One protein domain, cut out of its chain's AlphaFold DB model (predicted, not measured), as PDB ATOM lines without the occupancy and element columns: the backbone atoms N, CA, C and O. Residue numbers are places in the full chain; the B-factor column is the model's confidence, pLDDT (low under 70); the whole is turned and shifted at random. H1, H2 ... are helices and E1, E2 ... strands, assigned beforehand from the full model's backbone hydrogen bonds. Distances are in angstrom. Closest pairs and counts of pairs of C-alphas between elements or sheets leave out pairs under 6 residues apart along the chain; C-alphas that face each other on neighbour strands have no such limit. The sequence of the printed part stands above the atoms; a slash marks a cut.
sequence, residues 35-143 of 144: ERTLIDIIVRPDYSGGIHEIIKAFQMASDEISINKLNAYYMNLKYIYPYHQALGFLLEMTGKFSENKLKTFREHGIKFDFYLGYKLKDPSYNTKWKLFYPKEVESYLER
ATOM      1  N   GLU A  35     148.332 104.561 165.785       98.19
ATOM      2  CA  GLU A  35     148.882 104.310 164.451       98.19
ATOM      3  C   GLU A  35     148.546 102.912 163.937       98.19
ATOM      4  O   GLU A  35     148.145 102.753 162.782       98.19
ATOM      5  N   ARG A  36     148.685 101.888 164.783       97.56
ATOM      6  CA  ARG A  36     148.370 100.521 164.384       97.56
ATOM      7  C   ARG A  36     146.873 100.333 164.145       97.56
ATOM      8  O   ARG A  36     146.500  99.694 163.161       97.56
ATOM      9  N   THR A  37     146.037 100.950 164.974       97.19
ATOM     10  CA  THR A  37     144.576 100.928 164.832       97.19
ATOM     11  C   THR A  37     144.143 101.531 163.497       97.19
ATOM     12  O   THR A  37     143.373 100.904 162.777       97.19
ATOM     13  N   LEU A  38     144.691 102.688 163.101       97.69
ATOM     14  CA  LEU A  38     144.373 103.320 161.813       97.69
ATOM     15  C   LEU A  38     144.701 102.427 160.606       97.69
ATOM     16  O   LEU A  38     144.001 102.469 159.595       97.69
ATOM     17  N   ILE A  39     145.742 101.597 160.701       96.75
ATOM     18  CA  ILE A  39     146.047 100.601 159.668       96.75
ATOM     19  C   ILE A  39     145.013  99.475 159.695       96.75
ATOM     20  O   ILE A  39     144.462  99.126 158.650       96.75
ATOM     21  N   ASP A  40     144.746  98.901 160.868       94.44
ATOM     22  CA  ASP A  40     143.880  97.728 160.997       94.44
ATOM     23  C   ASP A  40     142.441  98.022 160.526       94.44
ATOM     24  O   ASP A  40     141.863  97.205 159.801       94.44
ATOM     25  N   ILE A  41     141.901  99.213 160.822       94.88
ATOM     26  CA  ILE A  41     140.549  99.610 160.390       94.88
ATOM     27  C   ILE A  41     140.425  99.787 158.866       94.88
ATOM     28  O   ILE A  41     139.360  99.550 158.304       94.88
ATOM     29  N   ILE A  42     141.510 100.124 158.154       93.56
ATOM     30  CA  ILE A  42     141.509 100.207 156.678       93.56
ATOM     31  C   ILE A  42     141.527  98.819 156.035       93.56
ATOM     32  O   ILE A  42     140.973  98.617 154.954       93.56
ATOM     33  N   VAL A  43     142.185  97.847 156.670       91.06
ATOM     34  CA  VAL A  43     142.302  96.480 156.139       91.06
ATOM     35  C   VAL A  43     140.952  95.753 156.180       91.06
ATOM     36  O   VAL A  43     140.676  94.884 155.339       91.06
ATOM     37  N   ARG A  44     140.103  96.093 157.160       83.69
ATOM     38  CA  ARG A  44     138.762  95.521 157.349       83.69
ATOM     39  C   ARG A  44     137.728  96.587 157.746       83.69
ATOM     40  O   ARG A  44     137.225  96.534 158.867       83.69
ATOM     41  N   PRO A  45     137.336  97.486 156.826       84.81
ATOM     42  CA  PRO A  45     136.431  98.588 157.147       84.81
ATOM     43  C   PRO A  45     135.093  98.157 157.756       84.81
ATOM     44  O   PRO A  45     134.588  98.792 158.680       84.81
ATOM     45  N   ASP A  46     134.546  97.035 157.281       83.94
ATOM     46  CA  ASP A  46     133.261  96.495 157.739       83.94
ATOM     47  C   ASP A  46     133.286  96.043 159.212       83.94
ATOM     48  O   ASP A  46     132.248  96.010 159.868       83.94
ATOM     49  N   TYR A  47     134.465  95.730 159.760       86.56
ATOM     50  CA  TYR A  47     134.638  95.385 161.179       86.56
ATOM     51  C   TYR A  47     134.888  96.609 162.065       86.56
ATOM     52  O   TYR A  47     135.087  96.466 163.269       86.56
ATOM     53  N   SER A  48     134.876  97.809 161.489       88.56
ATOM     54  CA  SER A  48     135.216  99.059 162.173       88.56
ATOM     55  C   SER A  48     134.108 100.107 162.067       88.56
ATOM     56  O   SER A  48     134.379 101.298 162.157       88.56
ATOM     57  N   GLY A  49     132.859  99.673 161.862       86.62
ATOM     58  CA  GLY A  49     131.701 100.569 161.763       86.62
ATOM     59  C   GLY A  49     131.510 101.218 160.388       86.62
ATOM     60  O   GLY A  49     130.590 102.013 160.214       86.62
ATOM     61  N   GLY A  50     132.326 100.855 159.394       87.81
ATOM     62  CA  GLY A  50     132.235 101.375 158.033       87.81
ATOM     63  C   GLY A  50     132.998 102.683 157.814       87.81
ATOM     64  O   GLY A  50     133.735 103.168 158.671       87.81
ATOM     65  N   ILE A  51     132.849 103.252 156.615       87.75
ATOM     66  CA  ILE A  51     133.726 104.327 156.133       87.75
ATOM     67  C   ILE A  51     133.636 105.621 156.956       87.75
ATOM     68  O   ILE A  51     134.657 106.270 157.175       87.75
ATOM     69  N   HIS A  52     132.449 105.981 157.454       87.69
ATOM     70  CA  HIS A  52     132.262 107.205 158.240       87.69
ATOM     71  C   HIS A  52     132.997 107.146 159.585       87.69
ATOM     72  O   HIS A  52     133.700 108.093 159.937       87.69
ATOM     73  N   GLU A  53     132.910 106.018 160.300       91.56
ATOM     74  CA  GLU A  53     133.636 105.830 161.563       91.56
ATOM     75  C   GLU A  53     135.151 105.814 161.344       91.56
ATOM     76  O   GLU A  53     135.902 106.357 162.153       91.56
ATOM     77  N   ILE A  54     135.611 105.284 160.208       92.62
ATOM     78  CA  ILE A  54     137.027 105.339 159.836       92.62
ATOM     79  C   ILE A  54     137.467 106.784 159.617       92.62
ATOM     80  O   ILE A  54     138.442 107.210 160.227       92.62
ATOM     81  N   ILE A  55     136.757 107.566 158.800       90.88
ATOM     82  CA  ILE A  55     137.108 108.977 158.556       90.88
ATOM     83  C   ILE A  55     137.158 109.753 159.870       90.88
ATOM     84  O   ILE A  55     138.127 110.467 160.133       90.88
ATOM     85  N   LYS A  56     136.159 109.553 160.730       92.06
ATOM     86  CA  LYS A  56     136.111 110.151 162.061       92.06
ATOM     87  C   LYS A  56     137.312 109.742 162.916       92.06
ATOM     88  O   LYS A  56     137.941 110.606 163.523       92.06
ATOM     89  N   ALA A  57     137.687 108.462 162.927       95.19
ATOM     90  CA  ALA A  57     138.872 107.984 163.638       95.19
ATOM     91  C   ALA A  57     140.158 108.655 163.125       95.19
ATOM     92  O   ALA A  57     140.989 109.077 163.928       95.19
ATOM     93  N   PHE A  58     140.300 108.827 161.806       95.31
ATOM     94  CA  PHE A  58     141.419 109.561 161.208       95.31
ATOM     95  C   PHE A  58     141.436 111.034 161.639       95.31
ATOM     96  O   PHE A  58     142.485 111.535 162.050       95.31
ATOM     97  N   GLN A  59     140.295 111.728 161.602       93.00
ATOM     98  CA  GLN A  59     140.182 113.127 162.034       93.00
ATOM     99  C   GLN A  59     140.544 113.302 163.518       93.00
ATOM    100  O   GLN A  59     141.343 114.184 163.854       93.00
ATOM    101  N   MET A  60     139.999 112.442 164.385       94.50
ATOM    102  CA  MET A  60     140.226 112.470 165.835       94.50
ATOM    103  C   MET A  60     141.679 112.154 166.194       94.50
ATOM    104  O   MET A  60     142.275 112.845 167.011       94.50
ATOM    105  N   ALA A  61     142.275 111.145 165.557       96.44
ATOM    106  CA  ALA A  61     143.643 110.731 165.854       96.44
ATOM    107  C   ALA A  61     144.706 111.690 165.291       96.44
ATOM    108  O   ALA A  61     145.859 111.628 165.712       96.44
ATOM    109  N   SER A  62     144.353 112.561 164.337       94.25
ATOM    110  CA  SER A  62     145.330 113.339 163.563       94.25
ATOM    111  C   SER A  62     146.254 114.225 164.410       94.25
ATOM    112  O   SER A  62     147.397 114.445 164.012       94.25
ATOM    113  N   ASP A  63     145.793 114.697 165.571       93.81
ATOM    114  CA  ASP A  63     146.581 115.573 166.453       93.81
ATOM    115  C   ASP A  63     147.531 114.788 167.377       93.81
ATOM    116  O   ASP A  63     148.407 115.367 168.015       93.81
ATOM    117  N   GLU A  64     147.385 113.462 167.434       96.38
ATOM    118  CA  GLU A  64     148.070 112.600 168.401       96.38
ATOM    119  C   GLU A  64     149.000 111.566 167.752       96.38
ATOM    120  O   GLU A  64     149.816 110.953 168.440       96.38
ATOM    121  N   ILE A  65     148.889 111.350 166.438       97.69
ATOM    122  CA  ILE A  65     149.671 110.332 165.725       97.69
ATOM    123  C   ILE A  65     150.992 110.865 165.167       97.69
ATOM    124  O   ILE A  65     151.119 112.002 164.709       97.69
ATOM    125  N   SER A  66     151.975 109.972 165.081       97.50
ATOM    126  CA  SER A  66     153.202 110.188 164.322       97.50
ATOM    127  C   SER A  66     153.112 109.543 162.940       97.50
ATOM    128  O   SER A  66     153.099 108.320 162.803       97.50
ATOM    129  N   ILE A  67     153.151 110.364 161.884       97.56
ATOM    130  CA  ILE A  67     153.160 109.877 160.492       97.56
ATOM    131  C   ILE A  67     154.346 108.945 160.212       97.56
ATOM    132  O   ILE A  67     154.193 107.936 159.528       97.56
ATOM    133  N   ASN A  68     155.517 109.233 160.782       97.19
ATOM    134  CA  ASN A  68     156.693 108.382 160.601       97.19
ATOM    135  C   ASN A  68     156.494 107.006 161.251       97.19
ATOM    136  O   ASN A  68     156.842 105.990 160.653       97.19
ATOM    137  N   LYS A  69     155.905 106.967 162.455       98.19
ATOM    138  CA  LYS A  69     155.597 105.719 163.167       98.19
ATOM    139  C   LYS A  69     154.546 104.905 162.413       98.19
ATOM    140  O   LYS A  69     154.748 103.715 162.182       98.19
ATOM    141  N   LEU A  70     153.488 105.564 161.947       98.31
ATOM    142  CA  LEU A  70     152.442 104.971 161.118       98.31
ATOM    143  C   LEU A  70     153.012 104.344 159.837       98.31
ATOM    144  O   LEU A  70     152.725 103.187 159.528       98.31
ATOM    145  N   ASN A  71     153.876 105.069 159.123       97.50
ATOM    146  CA  ASN A  71     154.517 104.557 157.916       97.50
ATOM    147  C   ASN A  71     155.454 103.370 158.215       97.50
ATOM    148  O   ASN A  71     155.427 102.358 157.512       97.50
ATOM    149  N   ALA A  72     156.235 103.447 159.298       97.69
ATOM    150  CA  ALA A  72     157.098 102.351 159.736       97.69
ATOM    151  C   ALA A  72     156.294 101.085 160.077       97.69
ATOM    152  O   ALA A  72     156.697  99.976 159.713       97.69
ATOM    153  N   TYR A  73     155.135 101.238 160.726       97.88
ATOM    154  CA  TYR A  73     154.230 100.124 161.001       97.88
ATOM    155  C   TYR A  73     153.691  99.507 159.720       97.88
ATOM    156  O   TYR A  73     153.811  98.296 159.542       97.88
ATOM    157  N   TYR A  74     153.190 100.320 158.789       96.88
ATOM    158  CA  TYR A  74     152.716  99.833 157.495       96.88
ATOM    159  C   TYR A  74     153.786  99.002 156.758       96.88
ATOM    160  O   TYR A  74     153.501  97.891 156.298       96.88
ATOM    161  N   MET A  75     155.035  99.482 156.715       95.38
ATOM    162  CA  MET A  75     156.151  98.764 156.084       95.38
ATOM    163  C   MET A  75     156.455  97.425 156.763       95.38
ATOM    164  O   MET A  75     156.669  96.413 156.093       95.38
ATOM    165  N   ASN A  76     156.473  97.399 158.096       96.00
ATOM    166  CA  ASN A  76     156.801  96.197 158.860       96.00
ATOM    167  C   ASN A  76     155.683  95.142 158.769       96.00
ATOM    168  O   ASN A  76     155.948  93.941 158.688       96.00
ATOM    169  N   LEU A  77     154.431  95.594 158.655       94.69
ATOM    170  CA  LEU A  77     153.279  94.721 158.475       94.69
ATOM    171  C   LEU A  77     153.244  94.027 157.116       94.69
ATOM    172  O   LEU A  77     152.529  93.036 157.006       94.69
ATOM    173  N   LYS A  78     154.021  94.461 156.109       92.88
ATOM    174  CA  LYS A  78     154.232  93.754 154.825       92.88
ATOM    175  C   LYS A  78     152.930  93.265 154.179       92.88
ATOM    176  O   LYS A  78     152.782  92.069 153.897       92.88
ATOM    177  N   TYR A  79     151.934  94.139 154.053       92.38
ATOM    178  CA  TYR A  79     150.693  93.788 153.364       92.38
ATOM    179  C   TYR A  79     150.949  93.551 151.872       92.38
ATOM    180  O   TYR A  79     151.778  94.218 151.264       92.38
ATOM    181  N   ILE A  80     150.226  92.586 151.298       91.50
ATOM    182  CA  ILE A  80     150.260  92.314 149.851       91.50
ATOM    183  C   ILE A  80     149.450  93.379 149.098       91.50
ATOM    184  O   ILE A  80     149.846  93.821 148.024       91.50
ATOM    185  N   TYR A  81     148.322  93.805 149.674       92.62
ATOM    186  CA  TYR A  81     147.468  94.847 149.112       92.62
ATOM    187  C   TYR A  81     148.037  96.245 149.392       92.62
ATOM    188  O   TYR A  81     148.624  96.458 150.460       92.62
ATOM    189  N   PRO A  82     147.833  97.216 148.482       95.06
ATOM    190  CA  PRO A  82     148.446  98.537 148.569       95.06
ATOM    191  C   PRO A  82     147.684  99.470 149.526       95.06
ATOM    192  O   PRO A  82     147.260 100.558 149.148       95.06
ATOM    193  N   TYR A  83     147.521  99.075 150.795       96.44
ATOM    194  CA  TYR A  83     146.757  99.873 151.766       96.44
ATOM    195  C   TYR A  83     147.367 101.255 152.043       96.44
ATOM    196  O   TYR A  83     146.654 102.129 152.521       96.44
ATOM    197  N   HIS A  84     148.632 101.505 151.681       97.00
ATOM    198  CA  HIS A  84     149.200 102.858 151.698       97.00
ATOM    199  C   HIS A  84     148.420 103.856 150.826       97.00
ATOM    200  O   HIS A  84     148.409 105.038 151.154       97.00
ATOM    201  N   GLN A  85     147.759 103.401 149.750       97.62
ATOM    202  CA  GLN A  85     146.910 104.250 148.908       97.62
ATOM    203  C   GLN A  85     145.703 104.766 149.701       97.62
ATOM    204  O   GLN A  85     145.446 105.965 149.734       97.62
ATOM    205  N   ALA A  86     145.010 103.861 150.399       95.94
ATOM    206  CA  ALA A  86     143.887 104.192 151.274       95.94
ATOM    207  C   ALA A  86     144.324 105.018 152.493       95.94
ATOM    208  O   ALA A  86     143.675 106.001 152.834       95.94
ATOM    209  N   LEU A  87     145.443 104.644 153.117       96.81
ATOM    210  CA  LEU A  87     145.995 105.327 154.284       96.81
ATOM    211  C   LEU A  87     146.377 106.771 153.958       96.81
ATOM    212  O   LEU A  87     145.981 107.692 154.663       96.81
ATOM    213  N   GLY A  88     147.106 106.972 152.861       96.81
ATOM    214  CA  GLY A  88     147.500 108.296 152.402       96.81
ATOM    215  C   GLY A  88     146.311 109.157 151.981       96.81
ATOM    216  O   GLY A  88     146.264 110.324 152.361       96.81
ATOM    217  N   PHE A  89     145.329 108.581 151.277       96.12
ATOM    218  CA  PHE A  89     144.082 109.269 150.939       96.12
ATOM    219  C   PHE A  89     143.325 109.722 152.192       96.12
ATOM    220  O   PHE A  89     143.007 110.896 152.316       96.12
ATOM    221  N   LEU A  90     143.085 108.830 153.158       95.25
ATOM    222  CA  LEU A  90     142.337 109.174 154.372       95.25
ATOM    223  C   LEU A  90     143.053 110.230 155.226       95.25
ATOM    224  O   LEU A  90     142.391 111.109 155.766       95.25
ATOM    225  N   LEU A  91     144.387 110.190 155.305       96.06
ATOM    226  CA  LEU A  91     145.181 111.245 155.946       96.06
ATOM    227  C   LEU A  91     145.104 112.576 155.187       96.06
ATOM    228  O   LEU A  91     145.088 113.631 155.809       96.06
ATOM    229  N   GLU A  92     145.072 112.547 153.854       95.31
ATOM    230  CA  GLU A  92     144.900 113.748 153.034       95.31
ATOM    231  C   GLU A  92     143.530 114.389 153.264       95.31
ATOM    232  O   GLU A  92     143.448 115.605 153.442       95.31
ATOM    233  N   MET A  93     142.476 113.573 153.356       91.00
ATOM    234  CA  MET A  93     141.114 114.048 153.601       91.00
ATOM    235  C   MET A  93     140.942 114.735 154.961       91.00
ATOM    236  O   MET A  93     140.009 115.517 155.116       91.00
ATOM    237  N   THR A  94     141.819 114.499 155.946       91.56
ATOM    238  CA  THR A  94     141.734 115.227 157.225       91.56
ATOM    239  C   THR A  94     142.190 116.679 157.115       91.56
ATOM    240  O   THR A  94     141.936 117.464 158.027       91.56
ATOM    241  N   GLY A  95     142.920 117.042 156.054       92.25
ATOM    242  CA  GLY A  95     143.485 118.381 155.868       92.25
ATOM    243  C   GLY A  95     144.564 118.777 156.888       92.25
ATOM    244  O   GLY A  95     145.092 119.883 156.811       92.25
ATOM    245  N   LYS A  96     144.928 117.896 157.835       93.31
ATOM    246  CA  LYS A  96     145.853 118.223 158.938       93.31
ATOM    247  C   LYS A  96     147.327 117.962 158.623       93.31
ATOM    248  O   LYS A  96     148.210 118.361 159.385       93.31
ATOM    249  N   PHE A  97     147.629 117.280 157.519       95.25
ATOM    250  CA  PHE A  97     148.989 116.855 157.185       95.25
ATOM    251  C   PHE A  97     149.524 117.552 155.938       95.25
ATOM    252  O   PHE A  97     148.843 117.681 154.927       95.25
ATOM    253  N   SER A  98     150.789 117.971 156.000       95.38
ATOM    254  CA  SER A  98     151.463 118.583 154.857       95.38
ATOM    255  C   SER A  98     151.747 117.569 153.750       95.38
ATOM    256  O   SER A  98     151.987 116.384 154.001       95.38
ATOM    257  N   GLU A  99     151.834 118.062 152.515       95.06
ATOM    258  CA  GLU A  99     152.104 117.236 151.335       95.06
ATOM    259  C   GLU A  99     153.403 116.418 151.458       95.06
ATOM    260  O   GLU A  99     153.454 115.275 151.002       95.06
ATOM    261  N   ASN A 100     154.421 116.962 152.136       94.88
ATOM    262  CA  ASN A 100     155.687 116.271 152.408       94.88
ATOM    263  C   ASN A 100     155.500 115.041 153.306       94.88
ATOM    264  O   ASN A 100     156.099 114.002 153.042       94.88
ATOM    265  N   LYS A 101     154.652 115.133 154.341       95.25
ATOM    266  CA  LYS A 101     154.325 113.984 155.199       95.25
ATOM    267  C   LYS A 101     153.568 112.924 154.398       95.25
ATOM    268  O   LYS A 101     153.922 111.749 154.451       95.25
ATOM    269  N   LEU A 102     152.586 113.344 153.600       96.75
ATOM    270  CA  LEU A 102     151.766 112.445 152.780       96.75
ATOM    271  C   LEU A 102     152.564 111.774 151.649       96.75
ATOM    272  O   LEU A 102     152.277 110.638 151.274       96.75
ATOM    273  N   LYS A 103     153.602 112.441 151.127       96.00
ATOM    274  CA  LYS A 103     154.477 111.909 150.071       96.00
ATOM    275  C   LYS A 103     155.124 110.581 150.455       96.00
ATOM    276  O   LYS A 103     155.227 109.709 149.597       96.00
ATOM    277  N   THR A 104     155.464 110.395 151.730       95.69
ATOM    278  CA  THR A 104     156.082 109.155 152.232       95.69
ATOM    279  C   THR A 104     155.230 107.909 151.967       95.69
ATOM    280  O   THR A 104     155.777 106.828 151.765       95.69
ATOM    281  N   PHE A 105     153.901 108.049 151.889       96.69
ATOM    282  CA  PHE A 105     153.018 106.946 151.514       96.69
ATOM    283  C   PHE A 105     153.002 106.709 150.001       96.69
ATOM    284  O   PHE A 105     152.980 105.564 149.565       96.69
ATOM    285  N   ARG A 106     153.062 107.765 149.179       95.19
ATOM    286  CA  ARG A 106     153.105 107.633 147.709       95.19
ATOM    287  C   ARG A 106     154.402 106.992 147.215       95.19
ATOM    288  O   ARG A 106     154.401 106.330 146.181       95.19
ATOM    289  N   GLU A 107     155.489 107.155 147.964       95.19
ATOM    290  CA  GLU A 107     156.805 106.581 147.658       95.19
ATOM    291  C   GLU A 107     156.833 105.041 147.709       95.19
ATOM    292  O   GLU A 107     157.722 104.439 147.109       95.19
ATOM    293  N   HIS A 108     155.823 104.383 148.300       93.44
ATOM    294  CA  HIS A 108     155.642 102.922 148.184       93.44
ATOM    295  C   HIS A 108     155.232 102.463 146.775       93.44
ATOM    296  O   HIS A 108     155.319 101.275 146.461       93.44
ATOM    297  N   GLY A 109     154.820 103.399 145.917       94.19
ATOM    298  CA  GLY A 109     154.444 103.162 144.530       94.19
ATOM    299  C   GLY A 109     152.955 102.868 144.347       94.19
ATOM    300  O   GLY A 109     152.433 101.856 144.807       94.19
ATOM    301  N   ILE A 110     152.288 103.716 143.562       94.62
ATOM    302  CA  ILE A 110     150.852 103.634 143.276       94.62
ATOM    303  C   ILE A 110     150.650 103.007 141.898       94.62
ATOM    304  O   ILE A 110     150.683 103.682 140.869       94.62
ATOM    305  N   LYS A 111     150.489 101.683 141.874       92.62
ATOM    306  CA  LYS A 111     150.365 100.911 140.624       92.62
ATOM    307  C   LYS A 111     148.918 100.548 140.306       92.62
ATOM    308  O   LYS A 111     148.513 100.588 139.145       92.62
ATOM    309  N   PHE A 112     148.143 100.218 141.332       94.38
ATOM    310  CA  PHE A 112     146.821  99.623 141.182       94.38
ATOM    311  C   PHE A 112     145.719 100.645 141.410       94.38
ATOM    312  O   PHE A 112     145.851 101.537 142.240       94.38
ATOM    313  N   ASP A 113     144.619 100.474 140.691       96.19
ATOM    314  CA  ASP A 113     143.354 101.117 141.010       96.19
ATOM    315  C   ASP A 113     142.716 100.346 142.176       96.19
ATOM    316  O   ASP A 113     142.330  99.183 142.034       96.19
ATOM    317  N   PHE A 114     142.717 100.953 143.365       95.00
ATOM    318  CA  PHE A 114     142.317 100.315 144.621       95.00
ATOM    319  C   PHE A 114     140.920 100.770 145.067       95.00
ATOM    320  O   PHE A 114     140.416 101.777 144.582       95.00
ATOM    321  N   TYR A 115     140.287 100.041 145.990       92.94
ATOM    322  CA  TYR A 115     138.917 100.310 146.443       92.94
ATOM    323  C   TYR A 115     138.874 100.450 147.964       92.94
ATOM    324  O   TYR A 115     139.279  99.543 148.694       92.94
ATOM    325  N   LEU A 116     138.362 101.582 148.442       90.56
ATOM    326  CA  LEU A 116     138.183 101.890 149.857       90.56
ATOM    327  C   LEU A 116     136.872 101.288 150.384       90.56
ATOM    328  O   LEU A 116     135.915 101.998 150.681       90.56
ATOM    329  N   GLY A 117     136.834  99.957 150.457       84.62
ATOM    330  CA  GLY A 117     135.679  99.179 150.909       84.62
ATOM    331  C   GLY A 117     135.134  98.229 149.841       84.62
ATOM    332  O   GLY A 117     135.506  98.282 148.667       84.62
ATOM    333  N   TYR A 118     134.246  97.329 150.260       81.12
ATOM    334  CA  TYR A 118     133.594  96.367 149.373       81.12
ATOM    335  C   TYR A 118     132.257  96.906 148.856       81.12
ATOM    336  O   TYR A 118     131.539  97.595 149.571       81.12
ATOM    337  N   LYS A 119     131.895  96.538 147.617       83.81
ATOM    338  CA  LYS A 119     130.585  96.845 147.002       83.81
ATOM    339  C   LYS A 119     130.199  98.331 147.096       83.81
ATOM    340  O   LYS A 119     129.061  98.655 147.437       83.81
ATOM    341  N   LEU A 120     131.147  99.215 146.782       84.75
ATOM    342  CA  LEU A 120     130.917 100.659 146.774       84.75
ATOM    343  C   LEU A 120     129.709 100.996 145.887       84.75
ATOM    344  O   LEU A 120     129.646 100.575 144.730       84.75
ATOM    345  N   LYS A 121     128.754 101.747 146.436       83.38
ATOM    346  CA  LYS A 121     127.633 102.316 145.683       83.38
ATOM    347  C   LYS A 121     128.021 103.725 145.245       83.38
ATOM    348  O   LYS A 121     128.471 104.492 146.084       83.38
ATOM    349  N   ASP A 122     127.848 104.028 143.958       89.81
ATOM    350  CA  ASP A 122     128.209 105.320 143.347       89.81
ATOM    351  C   ASP A 122     129.625 105.803 143.743       89.81
ATOM    352  O   ASP A 122     129.767 106.789 144.466       89.81
ATOM    353  N   PRO A 123     130.694 105.066 143.378       93.81
ATOM    354  CA  PRO A 123     132.043 105.417 143.801       93.81
ATOM    355  C   PRO A 123     132.576 106.658 143.071       93.81
ATOM    356  O   PRO A 123     132.519 106.745 141.844       93.81
ATOM    357  N   SER A 124     133.201 107.556 143.829       95.19
ATOM    358  CA  SER A 124     134.110 108.581 143.309       95.19
ATOM    359  C   SER A 124     135.515 107.998 143.123       95.19
ATOM    360  O   SER A 124     135.870 106.983 143.729       95.19
ATOM    361  N   TYR A 125     136.336 108.641 142.288       96.56
ATOM    362  CA  TYR A 125     137.706 108.209 142.011       96.56
ATOM    363  C   TYR A 125     138.716 109.330 142.259       96.56
ATOM    364  O   TYR A 125     138.641 110.400 141.654       96.56
ATOM    365  N   ASN A 126     139.701 109.059 143.113       96.56
ATOM    366  CA  ASN A 126     140.826 109.945 143.361       96.56
ATOM    367  C   ASN A 126     142.018 109.525 142.489       96.56
ATOM    368  O   ASN A 126     142.618 108.467 142.692       96.56
ATOM    369  N   THR A 127     142.386 110.382 141.538       96.81
ATOM    370  CA  THR A 127     143.484 110.131 140.591       96.81
ATOM    371  C   THR A 127     144.858 110.121 141.261       96.81
ATOM    372  O   THR A 127     145.717 109.335 140.868       96.81
ATOM    373  N   LYS A 128     145.069 110.950 142.292       96.00
ATOM    374  CA  LYS A 128     146.346 111.073 143.016       96.00
ATOM    375  C   LYS A 128     146.708 109.788 143.761       96.00
ATOM    376  O   LYS A 128     147.868 109.383 143.761       96.00
ATOM    377  N   TRP A 129     145.715 109.144 144.366       97.44
ATOM    378  CA  TRP A 129     145.877 107.912 145.138       97.44
ATOM    379  C   TRP A 129     145.478 106.651 144.374       97.44
ATOM    380  O   TRP A 129     145.584 105.556 144.928       97.44
ATOM    381  N   LYS A 130     145.026 106.792 143.119       97.75
ATOM    382  CA  LYS A 130     144.398 105.735 142.314       97.75
ATOM    383  C   LYS A 130     143.401 104.911 143.134       97.75
ATOM    384  O   LYS A 130     143.532 103.694 143.262       97.75
ATOM    385  N   LEU A 131     142.455 105.596 143.771       96.62
ATOM    386  CA  LEU A 131     141.571 105.011 144.777       96.62
ATOM    387  C   LEU A 131     140.110 105.342 144.477       96.62
ATOM    388  O   LEU A 131     139.741 106.511 144.390       96.62
ATOM    389  N   PHE A 132     139.279 104.311 144.373       95.94
ATOM    390  CA  PHE A 132     137.827 104.421 144.398       95.94
ATOM    391  C   PHE A 132     137.329 104.476 145.841       95.94
ATOM    392  O   PHE A 132     137.756 103.673 146.672       95.94
ATOM    393  N   TYR A 133     136.404 105.381 146.138       93.12
ATOM    394  CA  TYR A 133     135.826 105.561 147.470       93.12
ATOM    395  C   TYR A 133     134.330 105.910 147.377       93.12
ATOM    396  O   TYR A 133     133.890 106.398 146.334       93.12
ATOM    397  N   PRO A 134     133.515 105.643 148.417       91.38
ATOM    398  CA  PRO A 134     132.110 106.046 148.431       91.38
ATOM    399  C   PRO A 134     131.969 107.559 148.261       91.38
ATOM    400  O   PRO A 134     132.572 108.316 149.017       91.38
ATOM    401  N   LYS A 135     131.145 108.022 147.319       89.69
ATOM    402  CA  LYS A 135     130.947 109.462 147.096       89.69
ATOM    403  C   LYS A 135     130.412 110.206 148.323       89.69
ATOM    404  O   LYS A 135     130.724 111.374 148.519       89.69
ATOM    405  N   GLU A 136     129.685 109.514 149.203       86.12
ATOM    406  CA  GLU A 136     129.217 110.046 150.494       86.12
ATOM    407  C   GLU A 136     130.344 110.573 151.403       86.12
ATOM    408  O   GLU A 136     130.093 111.445 152.233       86.12
ATOM    409  N   VAL A 137     131.589 110.126 151.198       85.19
ATOM    410  CA  VAL A 137     132.771 110.653 151.897       85.19
ATOM    411  C   VAL A 137     132.964 112.149 151.646       85.19
ATOM    412  O   VAL A 137     133.301 112.872 152.579       85.19
ATOM    413  N   GLU A 138     132.717 112.635 150.425       83.06
ATOM    414  CA  GLU A 138     132.827 114.066 150.098       83.06
ATOM    415  C   GLU A 138     131.834 114.880 150.933       83.06
ATOM    416  O   GLU A 138     132.212 115.823 151.624       83.06
ATOM    417  N   SER A 139     130.574 114.443 150.960       79.81
ATOM    418  CA  SER A 139     129.518 115.107 151.727       79.81
ATOM    419  C   SER A 139     129.724 115.032 153.241       79.81
ATOM    420  O   SER A 139     129.247 115.907 153.962       79.81
ATOM    421  N   TYR A 140     130.387 113.988 153.749       79.25
ATOM    422  CA  TYR A 140     130.680 113.851 155.178       79.25
ATOM    423  C   TYR A 140     131.714 114.884 155.649       79.25
ATOM    424  O   TYR A 140     131.570 115.439 156.740       79.25
ATOM    425  N   LEU A 141     132.718 115.169 154.817       71.75
ATOM    426  CA  LEU A 141     133.801 116.112 155.115       71.75
ATOM    427  C   LEU A 141     133.385 117.577 154.971       71.75
ATOM    428  O   LEU A 141     133.934 118.440 155.637       71.75
ATOM    429  N   GLU A 142     132.389 117.882 154.140       72.88
ATOM    430  CA  GLU A 142     131.817 119.235 154.078       72.88
ATOM    431  C   GLU A 142     131.024 119.603 155.344       72.88
ATOM    432  O   GLU A 142     130.764 120.779 155.599       72.88
ATOM    433  N   ARG A 143     130.604 118.604 156.130       67.06
ATOM    434  CA  ARG A 143     129.735 118.780 157.304       67.06
ATOM    435  C   ARG A 143     130.478 118.765 158.642       67.06
ATOM    436  O   ARG A 143     129.856 119.125 159.640       67.06
TER     437      ARG A 143
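Overview. This is residues 35 to 143 of the 144 residues of an uncharacterized protein of Leptospira kobayashii (UniProt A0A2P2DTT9). What is the main picture? A small hairpin, E1 and E2, covers one side of a rounded helical body with H5 at its core and H1, H3, H4 and H6 round H5. What makes it up? There are 109 printed residues, with seven named helices and two antiparallel strands in the order H1 H2 H3 H4 H5 H6 E1 E2 H7, mostly helix. It is compact, with a radius of gyration of the C-alphas of 12.7 A, and spans 33 by 30 by 27 A.

Along the chain. Where are the strands? E1 is residues 123 to 126 and E2 residues 131 to 134. Where are the helices? H5, residues 83 to 93, is 15.4 A long; H3, 51 to 61, and H4, 67 to 77, are 15.3 A each; H1, 35 to 43, is 13.2 A. H2 is residues 45 to 48, H6 99 to 106 and H7 136 to 141. Which points anchor them? C-alpha 35 is at (148.882, 104.310, 164.451) and C-alpha 141 at (133.801, 116.112, 155.115).

Arrangement. How do E1 and E2 pair? In this antiparallel hairpin N 124 and O 133 are within hydrogen-bond range at 2.8 A. What does H5 touch? H5 and H6 form a helical hairpin at a shallow tilt of 21 degrees, closest at the C-alphas of His 84 and Phe 105, 5.6 A. Among others H5 touches H1, closest at the C-alphas of Val 43 and Tyr 83, 7.1 A. What of the rest? H1 touches H4, closest at the C-alphas of Glu 35 and Leu 70, 4.9 A. H3 only just touches H7, with 3 pairs of C-alphas within 8 A, the closest His 52 and Val 137, 7.2 A; H2 touches H3 only at the corner, and only just, with 3 pairs, the closest Pro 45 and Ile 51, 6.4 A. How are the helix backbones? Every O i to N i+4 pair is within hydrogen-bond range in H3, H4, H5 and H7, 4 of 5 in H1 and 1 of 4 in H6, which has 4 of 5 O i to N i+3 pairs within range; H2 is too short for an O i to N i+4 pair.

Size, cuts and confidence. How large is it? The two C-alphas farthest apart, of Asn 76 and Arg 143, are 35.3 A apart. Are there cuts or long links? The printed part has no cut; the link H6 to E1, residues 107 to 122, is long. Where is confidence low? Residue 143 is under 70.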